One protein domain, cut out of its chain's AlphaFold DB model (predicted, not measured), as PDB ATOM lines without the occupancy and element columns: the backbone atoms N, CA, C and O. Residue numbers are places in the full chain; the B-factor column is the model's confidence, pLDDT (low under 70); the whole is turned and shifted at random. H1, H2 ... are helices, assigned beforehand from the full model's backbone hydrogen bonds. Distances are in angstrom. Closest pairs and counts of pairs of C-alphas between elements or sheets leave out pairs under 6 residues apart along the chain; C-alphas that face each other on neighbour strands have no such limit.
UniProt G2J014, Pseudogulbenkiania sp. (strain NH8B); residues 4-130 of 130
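This is residues 4 to 130 of the 130 residues of a protein of Pseudogulbenkiania sp. (strain NH8B) (UniProt G2J014). Two long helices, H5 and H6, make a wide V round H3 and long links, while residues 4 to 13 of H1 stick out. The printed part has 127 residues, 67 of them in six named helices, H1 to H6 in order along the chain, with no named strand; its class is all helix, and it is compact, with a radius of gyration of the C-alphas of 15.8 A and spans of 45 by 40 by 34 A.

H5, residues 89 to 106, is close but not clearly touching H3, residues 55 to 64, at a shallow tilt of 26 degrees, the same way; the closest C-alphas, Asp 58 and Tyr 102, are 7.4 A apart. H2, residues 37 to 42, is close but not clearly touching H3, about perpendicular at 88 degrees; closest C-alphas Ser 39 and Leu 63, 7.2 A. H4, residues 84 to 87, touches H5 only at the corner; closest C-alphas Ser 85 and Leu 92, 4.2 A. H6, residues 112 to 129, and H1, residues 4 to 14, touch no helix. Every O i to N i+4 pair is within hydrogen-bond range but in H4, too short for one.

H5 is 25.4 A long, H6 25.7 A. C-alpha 4 is at (-51.738, -5.190, -0.243), C-alpha 129 at (-60.569, 3.219, -20.564).

C-alphas 90 and 130, the farthest apart, are 45.3 A apart. The links H1 to H2, H2 to H3 and H3 to H4 are long. The printed part has no cut; no printed residue is under 70 in pLDDT.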
ATOM      1  N   VAL A   4     -51.702  -6.651  -0.396       93.44
ATOM      2  CA  VAL A   4     -51.738  -5.190  -0.243       93.44
ATOM      3  C   VAL A   4     -50.748  -4.511  -1.187       93.44
ATOM      4  O   VAL A   4     -51.141  -3.574  -1.871       93.44
ATOM      5  N   ALA A   5     -49.515  -5.020  -1.283       92.81
ATOM      6  CA  ALA A   5     -48.500  -4.482  -2.190       92.81
ATOM      7  C   ALA A   5     -48.963  -4.576  -3.650       92.81
ATOM      8  O   ALA A   5     -49.014  -3.565  -4.332       92.81
ATOM      9  N   LYS A   6     -49.475  -5.742  -4.074       92.12
ATOM     10  CA  LYS A   6     -50.021  -5.913  -5.434       92.12
ATOM     11  C   LYS A   6     -51.117  -4.898  -5.770       92.12
ATOM     12  O   LYS A   6     -51.172  -4.405  -6.887       92.12
ATOM     13  N   ARG A   7     -52.008  -4.607  -4.817       92.12
ATOM     14  CA  ARG A   7     -53.081  -3.623  -5.013       92.12
ATOM     15  C   ARG A   7     -52.540  -2.196  -5.107       92.12
ATOM     16  O   ARG A   7     -53.099  -1.392  -5.844       92.12
ATOM     17  N   LEU A   8     -51.507  -1.871  -4.331       92.56
ATOM     18  CA  LEU A   8     -50.851  -0.569  -4.408       92.56
ATOM     19  C   LEU A   8     -50.165  -0.400  -5.762       92.56
ATOM     20  O   LEU A   8     -50.435   0.596  -6.419       92.56
ATOM     21  N   ASP A   9     -49.404  -1.398  -6.214       93.19
ATOM     22  CA  ASP A   9     -48.721  -1.373  -7.514       93.19
ATOM     23  C   ASP A   9     -49.727  -1.265  -8.667       93.19
ATOM     24  O   ASP A   9     -49.596  -0.400  -9.524       93.19
ATOM     25  N   TYR A  10     -50.807  -2.058  -8.637       91.75
ATOM     26  CA  TYR A  10     -51.877  -2.008  -9.642       91.75
ATOM     27  C   TYR A  10     -52.450  -0.598  -9.839       91.75
ATOM     28  O   TYR A  10     -52.689  -0.172 -10.968       91.75
ATOM     29  N   ASN A  11     -52.640   0.144  -8.745       91.38
ATOM     30  CA  ASN A  11     -53.168   1.505  -8.791       91.38
ATOM     31  C   ASN A  11     -52.095   2.559  -9.077       91.38
ATOM     32  O   ASN A  11     -52.385   3.520  -9.778       91.38
ATOM     33  N   TYR A  12     -50.894   2.405  -8.514       89.50
ATOM     34  CA  TYR A  12     -49.799   3.361  -8.661       89.50
ATOM     35  C   TYR A  12     -49.232   3.348 -10.076       89.50
ATOM     36  O   TYR A  12     -49.059   4.399 -10.681       89.50
ATOM     37  N   GLU A  13     -48.979   2.153 -10.601       91.50
ATOM     38  CA  GLU A  13     -48.526   1.982 -11.976       91.50
ATOM     39  C   GLU A  13     -49.688   2.176 -12.949       91.50
ATOM     40  O   GLU A  13     -49.452   2.570 -14.072       91.50
ATOM     41  N   MET A  14     -50.943   2.000 -12.519       92.62
ATOM     42  CA  MET A  14     -52.127   2.078 -13.388       92.62
ATOM     43  C   MET A  14     -52.145   0.979 -14.457       92.62
ATOM     44  O   MET A  14     -52.567   1.191 -15.591       92.62
ATOM     45  N   THR A  15     -51.743  -0.242 -14.093       91.38
ATOM     46  CA  THR A  15     -51.683  -1.388 -15.024       91.38
ATOM     47  C   THR A  15     -53.042  -1.801 -15.600       91.38
ATOM     48  O   THR A  15     -53.094  -2.566 -16.554       91.38
ATOM     49  N   TRP A  16     -54.143  -1.267 -15.072       92.00
ATOM     50  CA  TRP A  16     -55.493  -1.401 -15.623       92.00
ATOM     51  C   TRP A  16     -55.803  -0.500 -16.820       92.00
ATOM     52  O   TRP A  16     -56.832  -0.696 -17.458       92.00
ATOM     53  N   PHE A  17     -54.955   0.485 -17.118       91.81
ATOM     54  CA  PHE A  17     -55.178   1.450 -18.195       91.81
ATOM     55  C   PHE A  17     -54.729   0.942 -19.579       91.81
ATOM     56  O   PHE A  17     -55.094   1.544 -20.579       91.81
ATOM     57  N   ASN A  18     -53.930  -0.132 -19.656       90.69
ATOM     58  CA  ASN A  18     -53.283  -0.672 -20.873       90.69
ATOM     59  C   ASN A  18     -52.347   0.283 -21.645       90.69
ATOM     60  O   ASN A  18     -51.544  -0.194 -22.440       90.69
ATOM     61  N   TYR A  19     -52.379   1.590 -21.365       92.25
ATOM     62  CA  TYR A  19     -51.505   2.617 -21.948       92.25
ATOM     63  C   TYR A  19     -51.617   2.770 -23.469       92.25
ATOM     64  O   TYR A  19     -50.660   3.158 -24.124       92.25
ATOM     65  N   ASP A  20     -52.786   2.494 -24.036       94.00
ATOM     66  CA  ASP A  20     -53.061   2.554 -25.476       94.00
ATOM     67  C   ASP A  20     -53.885   3.785 -25.890       94.00
ATOM     68  O   ASP A  20     -54.138   4.005 -27.073       94.00
ATOM     69  N   LYS A  21     -54.295   4.621 -24.928       94.69
ATOM     70  CA  LYS A  21     -55.153   5.791 -25.161       94.69
ATOM     71  C   LYS A  21     -54.449   7.102 -24.802       94.69
ATOM     72  O   LYS A  21     -53.728   7.200 -23.810       94.69
ATOM     73  N   ILE A  22     -54.716   8.145 -25.593       95.94
ATOM     74  CA  ILE A  22     -54.289   9.521 -25.297       95.94
ATOM     75  C   ILE A  22     -55.119  10.054 -24.130       95.94
ATOM     76  O   ILE A  22     -56.345  10.134 -24.226       95.94
ATOM     77  N   VAL A  23     -54.462  10.467 -23.047       95.56
ATOM     78  CA  VAL A  23     -55.140  10.974 -21.844       95.56
ATOM     79  C   VAL A  23     -54.436  12.176 -21.235       95.56
ATOM     80  O   VAL A  23     -53.232  12.368 -21.377       95.56
ATOM     81  N   GLU A  24     -55.213  13.002 -20.539       95.62
ATOM     82  CA  GLU A  24     -54.688  14.088 -19.717       95.62
ATOM     83  C   GLU A  24     -54.152  13.514 -18.403       95.62
ATOM     84  O   GLU A  24     -54.866  12.802 -17.696       95.62
ATOM     85  N   ILE A  25     -52.902  13.833 -18.082       95.00
ATOM     86  CA  ILE A  25     -52.210  13.361 -16.881       95.00
ATOM     87  C   ILE A  25     -51.844  14.550 -15.986       95.00
ATOM     88  O   ILE A  25     -51.609  15.648 -16.487       95.00
ATOM     89  N   PRO A  26     -51.770  14.362 -14.659       92.81
ATOM     90  CA  PRO A  26     -51.407  15.441 -13.741       92.81
ATOM     91  C   PRO A  26     -49.914  15.796 -13.808       92.81
ATOM     92  O   PRO A  26     -49.522  16.900 -13.436       92.81
ATOM     93  N   CYS A  27     -49.078  14.853 -14.251       93.38
ATOM     94  CA  CYS A  27     -47.630  14.984 -14.307       93.38
ATOM     95  C   CYS A  27     -47.050  14.076 -15.392       93.38
ATOM     96  O   CYS A  27     -47.488  12.934 -15.505       93.38
ATOM     97  N   ALA A  28     -46.057  14.558 -16.141       93.31
ATOM     98  CA  ALA A  28     -45.261  13.747 -17.061       93.31
ATOM     99  C   ALA A  28     -43.882  13.444 -16.455       93.31
ATOM    100  O   ALA A  28     -43.419  14.156 -15.567       93.31
ATOM    101  N   SER A  29     -43.228  12.386 -16.937       90.81
ATOM    102  CA  SER A  29     -41.835  12.097 -16.586       90.81
ATOM    103  C   SER A  29     -40.900  13.087 -17.275       90.81
ATOM    104  O   SER A  29     -40.987  13.274 -18.489       90.81
ATOM    105  N   GLY A  30     -39.942  13.643 -16.536       91.44
ATOM    106  CA  GLY A  30     -38.894  14.500 -17.083       91.44
ATOM    107  C   GLY A  30     -37.923  13.802 -18.034       91.44
ATOM    108  O   GLY A  30     -37.125  14.482 -18.671       91.44
ATOM    109  N   CYS A  31     -37.984  12.469 -18.176       92.56
ATOM    110  CA  CYS A  31     -37.118  11.743 -19.111       92.56
ATOM    111  C   CYS A  31     -37.308  12.191 -20.567       92.56
ATOM    112  O   CYS A  31     -36.344  12.209 -21.328       92.56
ATOM    113  N   PHE A  32     -38.534  12.559 -20.948       94.12
ATOM    114  CA  PHE A  32     -38.834  13.141 -22.247       94.12
ATOM    115  C   PHE A  32     -40.152  13.916 -22.191       94.12
ATOM    116  O   PHE A  32     -41.204  13.355 -21.891       94.12
ATOM    117  N   MET A  33     -40.102  15.205 -22.525       95.44
ATOM    118  CA  MET A  33     -41.278  16.067 -22.628       95.44
ATOM    119  C   MET A  33     -41.142  16.979 -23.845       95.44
ATOM    120  O   MET A  33     -40.118  17.637 -24.026       95.44
ATOM    121  N   ALA A  34     -42.201  17.072 -24.644       95.81
ATOM    122  CA  ALA A  34     -42.330  18.086 -25.682       95.81
ATOM    123  C   ALA A  34     -43.252  19.201 -25.177       95.81
ATOM    124  O   ALA A  34     -44.408  18.962 -24.833       95.81
ATOM    125  N   LEU A  35     -42.734  20.427 -25.118       96.31
ATOM    126  CA  LEU A  35     -43.424  21.571 -24.526       96.31
ATOM    127  C   LEU A  35     -43.595  22.686 -25.552       96.31
ATOM    128  O   LEU A  35     -42.696  22.968 -26.345       96.31
ATOM    129  N   ARG A  36     -44.729  23.392 -25.494       96.94
ATOM    130  CA  ARG A  36     -44.880  24.654 -26.226       96.94
ATOM    131  C   ARG A  36     -43.933  25.689 -25.627       96.94
ATOM    132  O   ARG A  36     -44.011  25.981 -24.434       96.94
ATOM    133  N   THR A  37     -43.087  26.287 -26.464       97.75
ATOM    134  CA  THR A  37     -42.123  27.314 -26.037       97.75
ATOM    135  C   THR A  37     -42.804  28.483 -25.326       97.75
ATOM    136  O   THR A  37     -42.283  28.975 -24.329       97.75
ATOM    137  N   GLU A  38     -43.980  28.902 -25.796       97.88
ATOM    138  CA  GLU A  38     -44.770  29.961 -25.162       97.88
ATOM    139  C   GLU A  38     -45.165  29.600 -23.724       97.88
ATOM    140  O   GLU A  38     -44.921  30.384 -22.810       97.88
ATOM    141  N   SER A  39     -45.707  28.399 -23.497       97.44
ATOM    142  CA  SER A  39     -46.104  27.936 -22.161       97.44
ATOM    143  C   SER A  39     -44.905  27.822 -21.219       97.44
ATOM    144  O   SER A  39     -44.993  28.234 -20.066       97.44
ATOM    145  N   PHE A  40     -43.768  27.324 -21.716       97.62
ATOM    146  CA  PHE A  40     -42.535  27.229 -20.932       97.62
ATOM    147  C   PHE A  40     -42.010  28.614 -20.527       97.62
ATOM    148  O   PHE A  40     -41.707  28.844 -19.357       97.62
ATOM    149  N   ARG A  41     -41.974  29.569 -21.467       97.62
ATOM    150  CA  ARG A  41     -41.555  30.954 -21.196       97.62
ATOM    151  C   ARG A  41     -42.516  31.681 -20.259       97.62
ATOM    152  O   ARG A  41     -42.058  32.377 -19.364       97.62
ATOM    153  N   LYS A  42     -43.829  31.482 -20.412       97.81
ATOM    154  CA  LYS A  42     -44.856  32.067 -19.533       97.81
ATOM    155  C   LYS A  42     -44.670  31.667 -18.066       97.81
ATOM    156  O   LYS A  42     -45.030  32.429 -17.176       97.81
ATOM    157  N   LEU A  43     -44.114  30.482 -17.820       97.44
ATOM    158  CA  LEU A  43     -43.826  29.968 -16.483       97.44
ATOM    159  C   LEU A  43     -42.403  30.274 -15.995       97.44
ATOM    160  O   LEU A  43     -42.018  29.761 -14.947       97.44
ATOM    161  N   ASN A  44     -41.633  31.074 -16.738       97.19
ATOM    162  CA  ASN A  44     -40.208  31.320 -16.498       97.19
ATOM    163  C   ASN A  44     -39.366  30.029 -16.444       97.19
ATOM    164  O   ASN A  44     -38.362  29.964 -15.748       97.19
ATOM    165  N   GLY A  45     -39.765  29.001 -17.197       96.31
ATOM    166  CA  GLY A  45     -39.029  27.747 -17.310       96.31
ATOM    167  C   GLY A  45     -39.066  26.864 -16.057       96.31
ATOM    168  O   GLY A  45     -40.088  26.768 -15.367       96.31
ATOM    169  N   PHE A  46     -37.966  26.150 -15.803       97.25
ATOM    170  CA  PHE A  46     -37.785  25.365 -14.580       97.25
ATOM    171  C   PHE A  46     -37.615  26.287 -13.374       97.25
ATOM    172  O   PHE A  46     -37.107  27.396 -13.493       97.25
ATOM    173  N   ASP A  47     -38.044  25.819 -12.209       97.38
ATOM    174  CA  ASP A  47     -37.815  26.548 -10.971       97.38
ATOM    175  C   ASP A  47     -36.390  26.262 -10.479       97.38
ATOM    176  O   ASP A  47     -36.060  25.130 -10.122       97.38
ATOM    177  N   GLU A  48     -35.545  27.293 -10.486       96.12
ATOM    178  CA  GLU A  48     -34.109  27.201 -10.193       96.12
ATOM    179  C   GLU A  48     -33.796  26.740  -8.762       96.12
ATOM    180  O   GLU A  48     -32.651  26.395  -8.457       96.12
ATOM    181  N   GLN A  49     -34.792  26.680  -7.870       95.69
ATOM    182  CA  GLN A  49     -34.590  26.077  -6.555       95.69
ATOM    183  C   GLN A  49     -34.263  24.578  -6.639       95.69
ATOM    184  O   GLN A  49     -33.619  24.055  -5.724       95.69
ATOM    185  N   PHE A  50     -34.679  23.902  -7.719       96.19
ATOM    186  CA  PHE A  50     -34.411  22.492  -7.977       96.19
ATOM    187  C   PHE A  50     -33.204  22.349  -8.907       96.19
ATOM    188  O   PHE A  50     -33.272  22.645 -10.095       96.19
ATOM    189  N   PHE A  51     -32.088  21.855  -8.373       91.62
ATOM    190  CA  PHE A  51     -30.921  21.528  -9.199       91.62
ATOM    191  C   PHE A  51     -31.128  20.233 -10.006       91.62
ATOM    192  O   PHE A  51     -30.706  20.134 -11.153       91.62
ATOM    193  N   MET A  52     -31.723  19.222  -9.370       91.06
ATOM    194  CA  MET A  52     -31.993  17.895  -9.926       91.06
ATOM    195  C   MET A  52     -33.036  17.206  -9.042       91.06
ATOM    196  O   MET A  52     -32.989  17.386  -7.821       91.06
ATOM    197  N   TYR A  53     -33.875  16.358  -9.634       94.19
ATOM    198  CA  TYR A  53     -35.044  15.721  -9.022       94.19
ATOM    199  C   TYR A  53     -36.159  16.716  -8.661       94.19
ATOM    200  O   TYR A  53     -35.900  17.805  -8.150       94.19
ATOM    201  N   MET A  54     -37.413  16.290  -8.840       96.56
ATOM    202  CA  MET A  54     -38.639  17.060  -8.564       96.56
ATOM    203  C   MET A  54     -38.862  18.298  -9.453       96.56
ATOM    204  O   MET A  54     -39.945  18.879  -9.398       96.56
ATOM    205  N   GLU A  55     -37.897  18.696 -10.285       96.94
ATOM    206  CA  GLU A  55     -37.997  19.834 -11.203       96.94
ATOM    207  C   GLU A  55     -39.043  19.607 -12.300       96.94
ATOM    208  O   GLU A  55     -39.751  20.531 -12.701       96.94
ATOM    209  N   ASP A  56     -39.159  18.365 -12.763       96.06
ATOM    210  CA  ASP A  56     -40.095  17.916 -13.789       96.06
ATOM    211  C   ASP A  56     -41.523  17.802 -13.248       96.06
ATOM    212  O   ASP A  56     -42.476  18.216 -13.915       96.06
ATOM    213  N   ILE A  57     -41.670  17.320 -12.012       95.75
ATOM    214  CA  ILE A  57     -42.945  17.266 -11.291       95.75
ATOM    215  C   ILE A  57     -43.451  18.683 -11.016       95.75
ATOM    216  O   ILE A  57     -44.617  18.992 -11.280       95.75
ATOM    217  N   ASP A  58     -42.574  19.566 -10.532       97.31
ATOM    218  CA  ASP A  58     -42.900  20.974 -10.319       97.31
ATOM    219  C   ASP A  58     -43.324  21.665 -11.621       97.31
ATOM    220  O   ASP A  58     -44.371  22.321 -11.669       97.31
ATOM    221  N   LEU A  59     -42.544  21.491 -12.693       97.44
ATOM    222  CA  LEU A  59     -42.854  22.069 -13.996       97.44
ATOM    223  C   LEU A  59     -44.180  21.531 -14.545       97.44
ATOM    224  O   LEU A  59     -45.010  22.321 -14.995       97.44
ATOM    225  N   SER A  60     -44.412  20.218 -14.479       96.62
ATOM    226  CA  SER A  60     -45.651  19.600 -14.957       96.62
ATOM    227  C   SER A  60     -46.872  20.142 -14.225       96.62
ATOM    228  O   SER A  60     -47.872  20.480 -14.859       96.62
ATOM    229  N   ARG A  61     -46.781  20.303 -12.901       95.75
ATOM    230  CA  ARG A  61     -47.862  20.881 -12.102       95.75
ATOM    231  C   ARG A  61     -48.147  22.329 -12.495       95.75
ATOM    232  O   ARG A  61     -49.308  22.697 -12.673       95.75
ATOM    233  N   ARG A  62     -47.107  23.148 -12.686       96.44
ATOM    234  CA  ARG A  62     -47.266  24.537 -13.151       96.44
ATOM    235  C   ARG A  62     -47.838  24.615 -14.570       96.44
ATOM    236  O   ARG A  62     -48.658  25.488 -14.841       96.44
ATOM    237  N   LEU A  63     -47.461  23.698 -15.461       96.50
ATOM    238  CA  LEU A  63     -48.022  23.591 -16.812       96.50
ATOM    239  C   LEU A  63     -49.499  23.185 -16.790       96.50
ATOM    240  O   LEU A  63     -50.301  23.792 -17.497       96.50
ATOM    241  N   ALA A  64     -49.872  22.217 -15.950       94.19
ATOM    242  CA  ALA A  64     -51.257  21.779 -15.774       94.19
ATOM    243  C   ALA A  64     -52.167  22.894 -15.220       94.19
ATOM    244  O   ALA A  64     -53.367  22.902 -15.484       94.19
ATOM    245  N   ALA A  65     -51.610  23.872 -14.501       93.38
ATOM    246  CA  ALA A  65     -52.364  25.034 -14.028       93.38
ATOM    247  C   ALA A  65     -52.735  26.027 -15.150       93.38
ATOM    248  O   ALA A  65     -53.664  26.815 -14.986       93.38
ATOM    249  N   ILE A  66     -52.027  26.009 -16.287       95.00
ATOM    250  CA  ILE A  66     -52.240  26.947 -17.407       95.00
ATOM    251  C   ILE A  66     -52.607  26.257 -18.727       95.00
ATOM    252  O   ILE A  66     -52.724  26.921 -19.758       95.00
ATOM    253  N   GLY A  67     -52.755  24.935 -18.719       94.12
ATOM    254  CA  GLY A  67     -52.941  24.126 -19.913       94.12
ATOM    255  C   GLY A  67     -53.159  22.655 -19.580       94.12
ATOM    256  O   GLY A  67     -53.573  22.307 -18.480       94.12
ATOM    257  N   LYS A  68     -52.895  21.781 -20.554       94.69
ATOM    258  CA  LYS A  68     -53.022  20.328 -20.398       94.69
ATOM    259  C   LYS A  68     -51.661  19.666 -20.540       94.69
ATOM    260  O   LYS A  68     -50.898  20.029 -21.434       94.69
ATOM    261  N   VAL A  69     -51.408  18.664 -19.707       96.50
ATOM    262  CA  VAL A  69     -50.299  17.721 -19.873       96.50
ATOM    263  C   VAL A  69     -50.899  16.419 -20.388       96.50
ATOM    264  O   VAL A  69     -51.885  15.931 -19.838       96.50
ATOM    265  N   ILE A  70     -50.362  15.896 -21.488       96.38
ATOM    266  CA  ILE A  70     -50.963  14.790 -22.240       96.38
ATOM    267  C   ILE A  70     -49.981  13.622 -22.305       96.38
ATOM    268  O   ILE A  70     -48.820  13.809 -22.662       96.38
ATOM    269  N   TYR A  71     -50.472  12.425 -21.993       96.00
ATOM    270  CA  TYR A  71     -49.822  11.163 -22.324       96.00
ATOM    271  C   TYR A  71     -50.127  10.794 -23.778       96.00
ATOM    272  O   TYR A  71     -51.293  10.787 -24.180       96.00
ATOM    273  N   LEU A  72     -49.087  10.485 -24.556       95.81
ATOM    274  CA  LEU A  72     -49.196  10.084 -25.957       95.81
ATOM    275  C   LEU A  72     -48.597   8.675 -26.123       95.81
ATOM    276  O   LEU A  72     -47.373   8.554 -26.061       95.81
ATOM    277  N   PRO A  73     -49.418   7.630 -26.334       94.94
ATOM    278  CA  PRO A  73     -48.944   6.244 -26.385       94.94
ATOM    279  C   PRO A  73     -48.019   5.968 -27.578       94.94
ATOM    280  O   PRO A  73     -47.091   5.171 -27.471       94.94
ATOM    281  N   ASP A  74     -48.211   6.685 -28.687       94.88
ATOM    282  CA  ASP A  74     -47.418   6.505 -29.909       94.88
ATOM    283  C   ASP A  74     -45.992   7.079 -29.800       94.88
ATOM    284  O   ASP A  74     -45.121   6.763 -30.611       94.88
ATOM    285  N   ALA A  75     -45.728   7.933 -28.804       94.06
ATOM    286  CA  ALA A  75     -44.419   8.536 -28.582       94.06
ATOM    287  C   ALA A  75     -43.600   7.701 -27.587       94.06
ATOM    288  O   ALA A  75     -43.589   7.961 -26.383       94.06
ATOM    289  N   VAL A  76     -42.886   6.701 -28.107       93.88
ATOM    290  CA  VAL A  76     -42.082   5.775 -27.297       93.88
ATOM    291  C   VAL A  76     -40.624   6.232 -27.223       93.88
ATOM    292  O   VAL A  76     -39.967   6.429 -28.244       93.88
ATOM    293  N   VAL A  77     -40.102   6.358 -26.000       93.56
ATOM    294  CA  VAL A  77     -38.700   6.710 -25.728       93.56
ATOM    295  C   VAL A  77     -38.097   5.709 -24.749       93.56
ATOM    296  O   VAL A  77     -38.646   5.468 -23.674       93.56
ATOM    297  N   THR A  78     -36.937   5.150 -25.094       93.94
ATOM    298  CA  THR A  78     -36.167   4.284 -24.193       93.94
ATOM    299  C   THR A  78     -35.322   5.139 -23.255       93.94
ATOM    300  O   THR A  78     -34.471   5.904 -23.703       93.94
ATOM    301  N   HIS A  79     -35.531   4.994 -21.948       91.38
ATOM    302  CA  HIS A  79     -34.768   5.705 -20.924       91.38
ATOM    303  C   HIS A  79     -33.886   4.735 -20.131       91.38
ATOM    304  O   HIS A  79     -34.382   3.839 -19.444       91.38
ATOM    305  N   GLU A  80     -32.568   4.934 -20.187       91.75
ATOM    306  CA  GLU A  80     -31.620   4.167 -19.378       91.75
ATOM    307  C   GLU A  80     -31.639   4.640 -17.921       91.75
ATOM    308  O   GLU A  80     -31.020   5.630 -17.529       91.75
ATOM    309  N   PHE A  81     -32.371   3.911 -17.081       85.31
ATOM    310  CA  PHE A  81     -32.612   4.313 -15.702       85.31
ATOM    311  C   PHE A  81     -31.384   4.079 -14.798       85.31
ATOM    312  O   PHE A  81     -31.252   3.056 -14.122       85.31
ATOM    313  N   ALA A  82     -30.474   5.058 -14.748       88.06
ATOM    314  CA  ALA A  82     -29.186   4.949 -14.052       88.06
ATOM    315  C   ALA A  82     -29.282   4.795 -12.519       88.06
ATOM    316  O   ALA A  82     -28.325   4.319 -11.891       88.06
ATOM    317  N   LYS A  83     -30.416   5.189 -11.914       88.00
ATOM    318  CA  LYS A  83     -30.665   5.193 -10.456       88.00
ATOM    319  C   LYS A  83     -29.569   5.926  -9.668       88.00
ATOM    320  O   LYS A  83     -29.074   5.427  -8.660       88.00
ATOM    321  N   GLY A  84     -29.175   7.116 -10.127       89.62
ATOM    322  CA  GLY A  84     -28.033   7.859  -9.578       89.62
ATOM    323  C   GLY A  84     -28.084   8.075  -8.058       89.62
ATOM    324  O   GLY A  84     -27.079   7.862  -7.376       89.62
ATOM    325  N   SER A  85     -29.255   8.402  -7.502       91.44
ATOM    326  CA  SER A  85     -29.441   8.584  -6.052       91.44
ATOM    327  C   SER A  85     -29.221   7.313  -5.222       91.44
ATOM    328  O   SER A  85     -28.926   7.413  -4.039       91.44
ATOM    329  N   TYR A  86     -29.314   6.121  -5.818       91.25
ATOM    330  CA  TYR A  86     -29.036   4.851  -5.132       91.25
ATOM    331  C   TYR A  86     -27.539   4.529  -5.089       91.25
ATOM    332  O   TYR A  86     -27.106   3.706  -4.289       91.25
ATOM    333  N   LYS A  87     -26.747   5.164  -5.960       93.81
ATOM    334  CA  LYS A  87     -25.321   4.866  -6.149       93.81
ATOM    335  C   LYS A  87     -24.402   5.942  -5.574       93.81
ATOM    336  O   LYS A  87     -23.244   5.662  -5.287       93.81
ATOM    337  N   SER A  88     -24.890   7.173  -5.407       96.38
ATOM    338  CA  SER A  88     -24.077   8.314  -4.977       96.38
ATOM    339  C   SER A  88     -24.725   9.080  -3.833       96.38
ATOM    340  O   SER A  88     -25.829   9.602  -3.971       96.38
ATOM    341  N   LYS A  89     -23.982   9.249  -2.729       95.81
ATOM    342  CA  LYS A  89     -24.407  10.069  -1.582       95.81
ATOM    343  C   LYS A  89     -24.646  11.531  -1.967       95.81
ATOM    344  O   LYS A  89     -25.558  12.152  -1.435       95.81
ATOM    345  N   LYS A  90     -23.870  12.072  -2.916       96.38
ATOM    346  CA  LYS A  90     -24.053  13.441  -3.426       96.38
ATOM    347  C   LYS A  90     -25.389  13.580  -4.159       96.38
ATOM    348  O   LYS A  90     -26.119  14.536  -3.919       96.38
ATOM    349  N   LEU A  91     -25.717  12.615  -5.023       95.88
ATOM    350  CA  LEU A  91     -26.990  12.609  -5.750       95.88
ATOM    351  C   LEU A  91     -28.170  12.321  -4.821       95.88
ATOM    352  O   LEU A  91     -29.223  12.924  -4.984       95.88
ATOM    353  N   LEU A  92     -27.988  11.458  -3.820       96.94
ATOM    354  CA  LEU A  92     -28.981  11.232  -2.774       96.94
ATOM    355  C   LEU A  92     -29.260  12.508  -1.975       96.94
ATOM    356  O   LEU A  92     -30.417  12.841  -1.749       96.94
ATOM    357  N   TYR A  93     -28.216  13.244  -1.585       97.19
ATOM    358  CA  TYR A  93     -28.365  14.525  -0.898       97.19
ATOM    359  C   TYR A  93     -29.129  15.538  -1.758       97.19
ATOM    360  O   TYR A  93     -30.066  16.159  -1.262       97.19
ATOM    361  N   ALA A  94     -28.780  15.667  -3.043       96.69
ATOM    362  CA  ALA A  94     -29.513  16.526  -3.974       96.69
ATOM    363  C   ALA A  94     -30.992  16.117  -4.076       96.69
ATOM    364  O   ALA A  94     -31.862  16.971  -3.964       96.69
ATOM    365  N   HIS A  95     -31.278  14.816  -4.181       96.81
ATOM    366  CA  HIS A  95     -32.644  14.293  -4.231       96.81
ATOM    367  C   HIS A  95     -33.430  14.632  -2.957       96.81
ATOM    368  O   HIS A  95     -34.526  15.179  -3.037       96.81
ATOM    369  N   ILE A  96     -32.867  14.371  -1.773       97.50
ATOM    370  CA  ILE A  96     -33.521  14.679  -0.490       97.50
ATOM    371  C   ILE A  96     -33.756  16.187  -0.347       97.50
ATOM    372  O   ILE A  96     -34.834  16.600   0.074       97.50
ATOM    373  N   ARG A  97     -32.775  17.017  -0.721       97.88
ATOM    374  CA  ARG A  97     -32.902  18.477  -0.690       97.88
ATOM    375  C   ARG A  97     -34.034  18.956  -1.602       97.88
ATOM    376  O   ARG A  97     -34.896  19.690  -1.125       97.88
ATOM    377  N   SER A  98     -34.068  18.505  -2.855       97.94
ATOM    378  CA  SER A  98     -35.135  18.846  -3.801       97.94
ATOM    379  C   SER A  98     -36.501  18.345  -3.334       97.94
ATOM    380  O   SER A  98     -37.489  19.061  -3.460       97.94
ATOM    381  N   ALA A  99     -36.574  17.162  -2.716       97.56
ATOM    382  CA  ALA A  99     -37.807  16.656  -2.121       97.56
ATOM    383  C   ALA A  99     -38.304  17.568  -0.986       97.56
ATOM    384  O   ALA A  99     -39.468  17.960  -0.981       97.56
ATOM    385  N   ILE A 100     -37.422  17.974  -0.064       97.81
ATOM    386  CA  ILE A 100     -37.751  18.935   1.003       97.81
ATOM    387  C   ILE A 100     -38.250  20.258   0.404       97.81
ATOM    388  O   ILE A 100     -39.275  20.775   0.841       97.81
ATOM    389  N   GLN A 101     -37.559  20.799  -0.604       98.00
ATOM    390  CA  GLN A 101     -37.964  22.033  -1.288       98.00
ATOM    391  C   GLN A 101     -39.349  21.890  -1.937       98.00
ATOM    392  O   GLN A 101     -40.207  22.751  -1.750       98.00
ATOM    393  N   TYR A 102     -39.603  20.769  -2.617       97.75
ATOM    394  CA  TYR A 102     -40.880  20.485  -3.266       97.75
ATOM    395  C   TYR A 102     -42.026  20.430  -2.250       97.75
ATOM    396  O   TYR A 102     -43.050  21.091  -2.426       97.75
ATOM    397  N   PHE A 103     -41.848  19.694  -1.152       97.31
ATOM    398  CA  PHE A 103     -42.877  19.578  -0.119       97.31
ATOM    399  C   PHE A 103     -43.058  20.865   0.696       97.31
ATOM    400  O   PHE A 103     -44.179  21.160   1.109       97.31
ATOM    401  N   ASN A 104     -42.010  21.677   0.870       97.12
ATOM    402  CA  ASN A 104     -42.140  23.026   1.430       97.12
ATOM    403  C   ASN A 104     -42.954  23.950   0.515       97.12
ATOM    404  O   ASN A 104     -43.740  24.751   1.014       97.12
ATOM    405  N   LYS A 105     -42.783  23.834  -0.807       96.69
ATOM    406  CA  LYS A 105     -43.503  24.641  -1.799       96.69
ATOM    407  C   LYS A 105     -44.976  24.249  -1.921       96.69
ATOM    408  O   LYS A 105     -45.837  25.123  -1.965       96.69
ATOM    409  N   TRP A 106     -45.267  22.950  -1.991       96.12
ATOM    410  CA  TRP A 106     -46.593  22.446  -2.372       96.12
ATOM    411  C   TRP A 106     -47.404  21.819  -1.229       96.12
ATOM    412  O   TRP A 106     -48.620  21.677  -1.346       96.12
ATOM    413  N   GLY A 107     -46.753  21.468  -0.120       96.69
ATOM    414  CA  GLY A 107     -47.373  20.848   1.050       96.69
ATOM    415  C   GLY A 107     -46.894  19.416   1.294       96.69
ATOM    416  O   GLY A 107     -46.910  18.565   0.406       96.69
ATOM    417  N   TRP A 108     -46.505  19.137   2.541       95.00
ATOM    418  CA  TRP A 108     -45.959  17.844   2.971       95.00
ATOM    419  C   TRP A 108     -47.008  16.737   3.059       95.00
ATOM    420  O   TRP A 108     -46.881  15.680   2.447       95.00
ATOM    421  N   VAL A 109     -48.052  16.980   3.849       92.38
ATOM    422  CA  VAL A 109     -49.101  15.992   4.140       92.38
ATOM    423  C   VAL A 109     -50.397  16.388   3.444       92.38
ATOM    424  O   VAL A 109     -51.058  15.570   2.802       92.38
ATOM    425  N   PHE A 110     -50.730  17.675   3.521       94.06
ATOM    426  CA  PHE A 110     -51.972  18.220   3.003       94.06
ATOM    427  C   PHE A 110     -51.704  19.060   1.767       94.06
ATOM    428  O   PHE A 110     -51.148  20.149   1.846       94.06
ATOM    429  N   ASP A 111     -52.162  18.543   0.635       95.19
ATOM    430  CA  ASP A 111     -52.125  19.227  -0.645       95.19
ATOM    431  C   ASP A 111     -53.484  19.015  -1.322       95.19
ATOM    432  O   ASP A 111     -53.757  17.989  -1.960       95.19
ATOM    433  N   LYS A 112     -54.399  19.958  -1.065       93.94
ATOM    434  CA  LYS A 112     -55.785  19.896  -1.554       93.94
ATOM    435  C   LYS A 112     -55.841  19.979  -3.076       93.94
ATOM    436  O   LYS A 112     -56.669  19.312  -3.689       93.94
ATOM    437  N   GLU A 113     -54.958  20.773  -3.670       92.94
ATOM    438  CA  GLU A 113     -54.904  20.965  -5.114       92.94
ATOM    439  C   GLU A 113     -54.460  19.678  -5.812       92.94
ATOM    440  O   GLU A 113     -55.198  19.185  -6.663       92.94
ATOM    441  N   ARG A 114     -53.348  19.063  -5.385       93.94
ATOM    442  CA  ARG A 114     -52.911  17.751  -5.893       93.94
ATOM    443  C   ARG A 114     -54.012  16.708  -5.753       93.94
ATOM    444  O   ARG A 114     -54.262  15.940  -6.673       93.94
ATOM    445  N   THR A 115     -54.678  16.674  -4.600       94.50
ATOM    446  CA  THR A 115     -55.749  15.701  -4.337       94.50
ATOM    447  C   THR A 115     -56.909  15.873  -5.319       94.50
ATOM    448  O   THR A 115     -57.401  14.886  -5.863       94.50
ATOM    449  N   ARG A 116     -57.320  17.119  -5.580       94.38
ATOM    450  CA  ARG A 116     -58.361  17.439  -6.563       94.38
ATOM    451  C   ARG A 116     -57.924  17.072  -7.983       94.38
ATOM    452  O   ARG A 116     -58.636  16.327  -8.642       94.38
ATOM    453  N   ILE A 117     -56.747  17.529  -8.417       93.06
ATOM    454  CA  ILE A 117     -56.218  17.270  -9.766       93.06
ATOM    455  C   ILE A 117     -56.097  15.763 -10.023       93.06
ATOM    456  O   ILE A 117     -56.548  15.288 -11.060       93.06
ATOM    457  N   ASN A 118     -55.557  14.994  -9.074       92.75
ATOM    458  CA  ASN A 118     -55.426  13.545  -9.227       92.75
ATOM    459  C   ASN A 118     -56.791  12.854  -9.315       92.75
ATOM    460  O   ASN A 118     -56.963  11.952 -10.128       92.75
ATOM    461  N   LYS A 119     -57.772  13.281  -8.508       94.50
ATOM    462  CA  LYS A 119     -59.134  12.738  -8.577       94.50
ATOM    463  C   LYS A 119     -59.772  13.020  -9.939       94.50
ATOM    464  O   LYS A 119     -60.334  12.106 -10.541       94.50
ATOM    465  N   ASP A 120     -59.651  14.253 -10.423       94.12
ATOM    466  CA  ASP A 120     -60.195  14.677 -11.712       94.12
ATOM    467  C   ASP A 120     -59.522  13.914 -12.869       94.12
ATOM    468  O   ASP A 120     -60.204  13.421 -13.767       94.12
ATOM    469  N   ALA A 121     -58.194  13.757 -12.827       93.81
ATOM    470  CA  ALA A 121     -57.433  13.014 -13.829       93.81
ATOM    471  C   ALA A 121     -57.815  11.528 -13.854       93.81
ATOM    472  O   ALA A 121     -58.152  11.008 -14.913       93.81
ATOM    473  N   ILE A 122     -57.850  10.851 -12.700       94.06
ATOM    474  CA  ILE A 122     -58.229   9.432 -12.628       94.06
ATOM    475  C   ILE A 122     -59.656   9.210 -13.137       94.06
ATOM    476  O   ILE A 122     -59.882   8.273 -13.897       94.06
ATOM    477  N   ALA A 123     -60.607  10.087 -12.796       94.25
ATOM    478  CA  ALA A 123     -61.975   9.984 -13.300       94.25
ATOM    479  C   ALA A 123     -62.043  10.110 -14.834       94.25
ATOM    480  O   ALA A 123     -62.747   9.339 -15.488       94.25
ATOM    481  N   LYS A 124     -61.288  11.050 -15.422       93.25
ATOM    482  CA  LYS A 124     -61.178  11.193 -16.884       93.25
ATOM    483  C   LYS A 124     -60.538   9.960 -17.529       93.25
ATOM    484  O   LYS A 124     -61.022   9.511 -18.563       93.25
ATOM    485  N   ILE A 125     -59.480   9.424 -16.924       94.50
ATOM    486  CA  ILE A 125     -58.741   8.262 -17.433       94.50
ATOM    487  C   ILE A 125     -59.611   7.003 -17.391       94.50
ATOM    488  O   ILE A 125     -59.711   6.318 -18.398       94.50
ATOM    489  N   MET A 126     -60.306   6.739 -16.280       92.81
ATOM    490  CA  MET A 126     -61.231   5.603 -16.166       92.81
ATOM    491  C   MET A 126     -62.328   5.659 -17.229       92.81
ATOM    492  O   MET A 126     -62.562   4.671 -17.913       92.81
ATOM    493  N   LYS A 127     -62.930   6.837 -17.438       90.94
ATOM    494  CA  LYS A 127     -63.926   7.039 -18.499       90.94
ATOM    495  C   LYS A 127     -63.341   6.837 -19.900       90.94
ATOM    496  O   LYS A 127     -64.055   6.431 -20.804       90.94
ATOM    497  N   ALA A 128     -62.069   7.174 -20.098       87.44
ATOM    498  CA  ALA A 128     -61.395   6.931 -21.363       87.44
ATOM    499  C   ALA A 128     -61.083   5.444 -21.563       87.44
ATOM    500  O   ALA A 128     -61.011   5.036 -22.711       87.44
ATOM    501  N   SER A 129     -60.879   4.656 -20.500       82.19
ATOM    502  CA  SER A 129     -60.569   3.219 -20.564       82.19
ATOM    503  C   SER A 129     -61.755   2.329 -20.903       82.19
ATOM    504  O   SER A 129     -61.524   1.287 -21.513       82.19
ATOM    505  N   GLU A 130     -62.968   2.742 -20.535       78.44
ATOM    506  CA  GLU A 130     -64.230   2.139 -20.997       78.44
ATOM    507  C   GLU A 130     -64.354   2.169 -22.534       78.44
ATOM    508  O   GLU A 130     -64.999   1.243 -23.070       78.44
TER     509      GLU A 130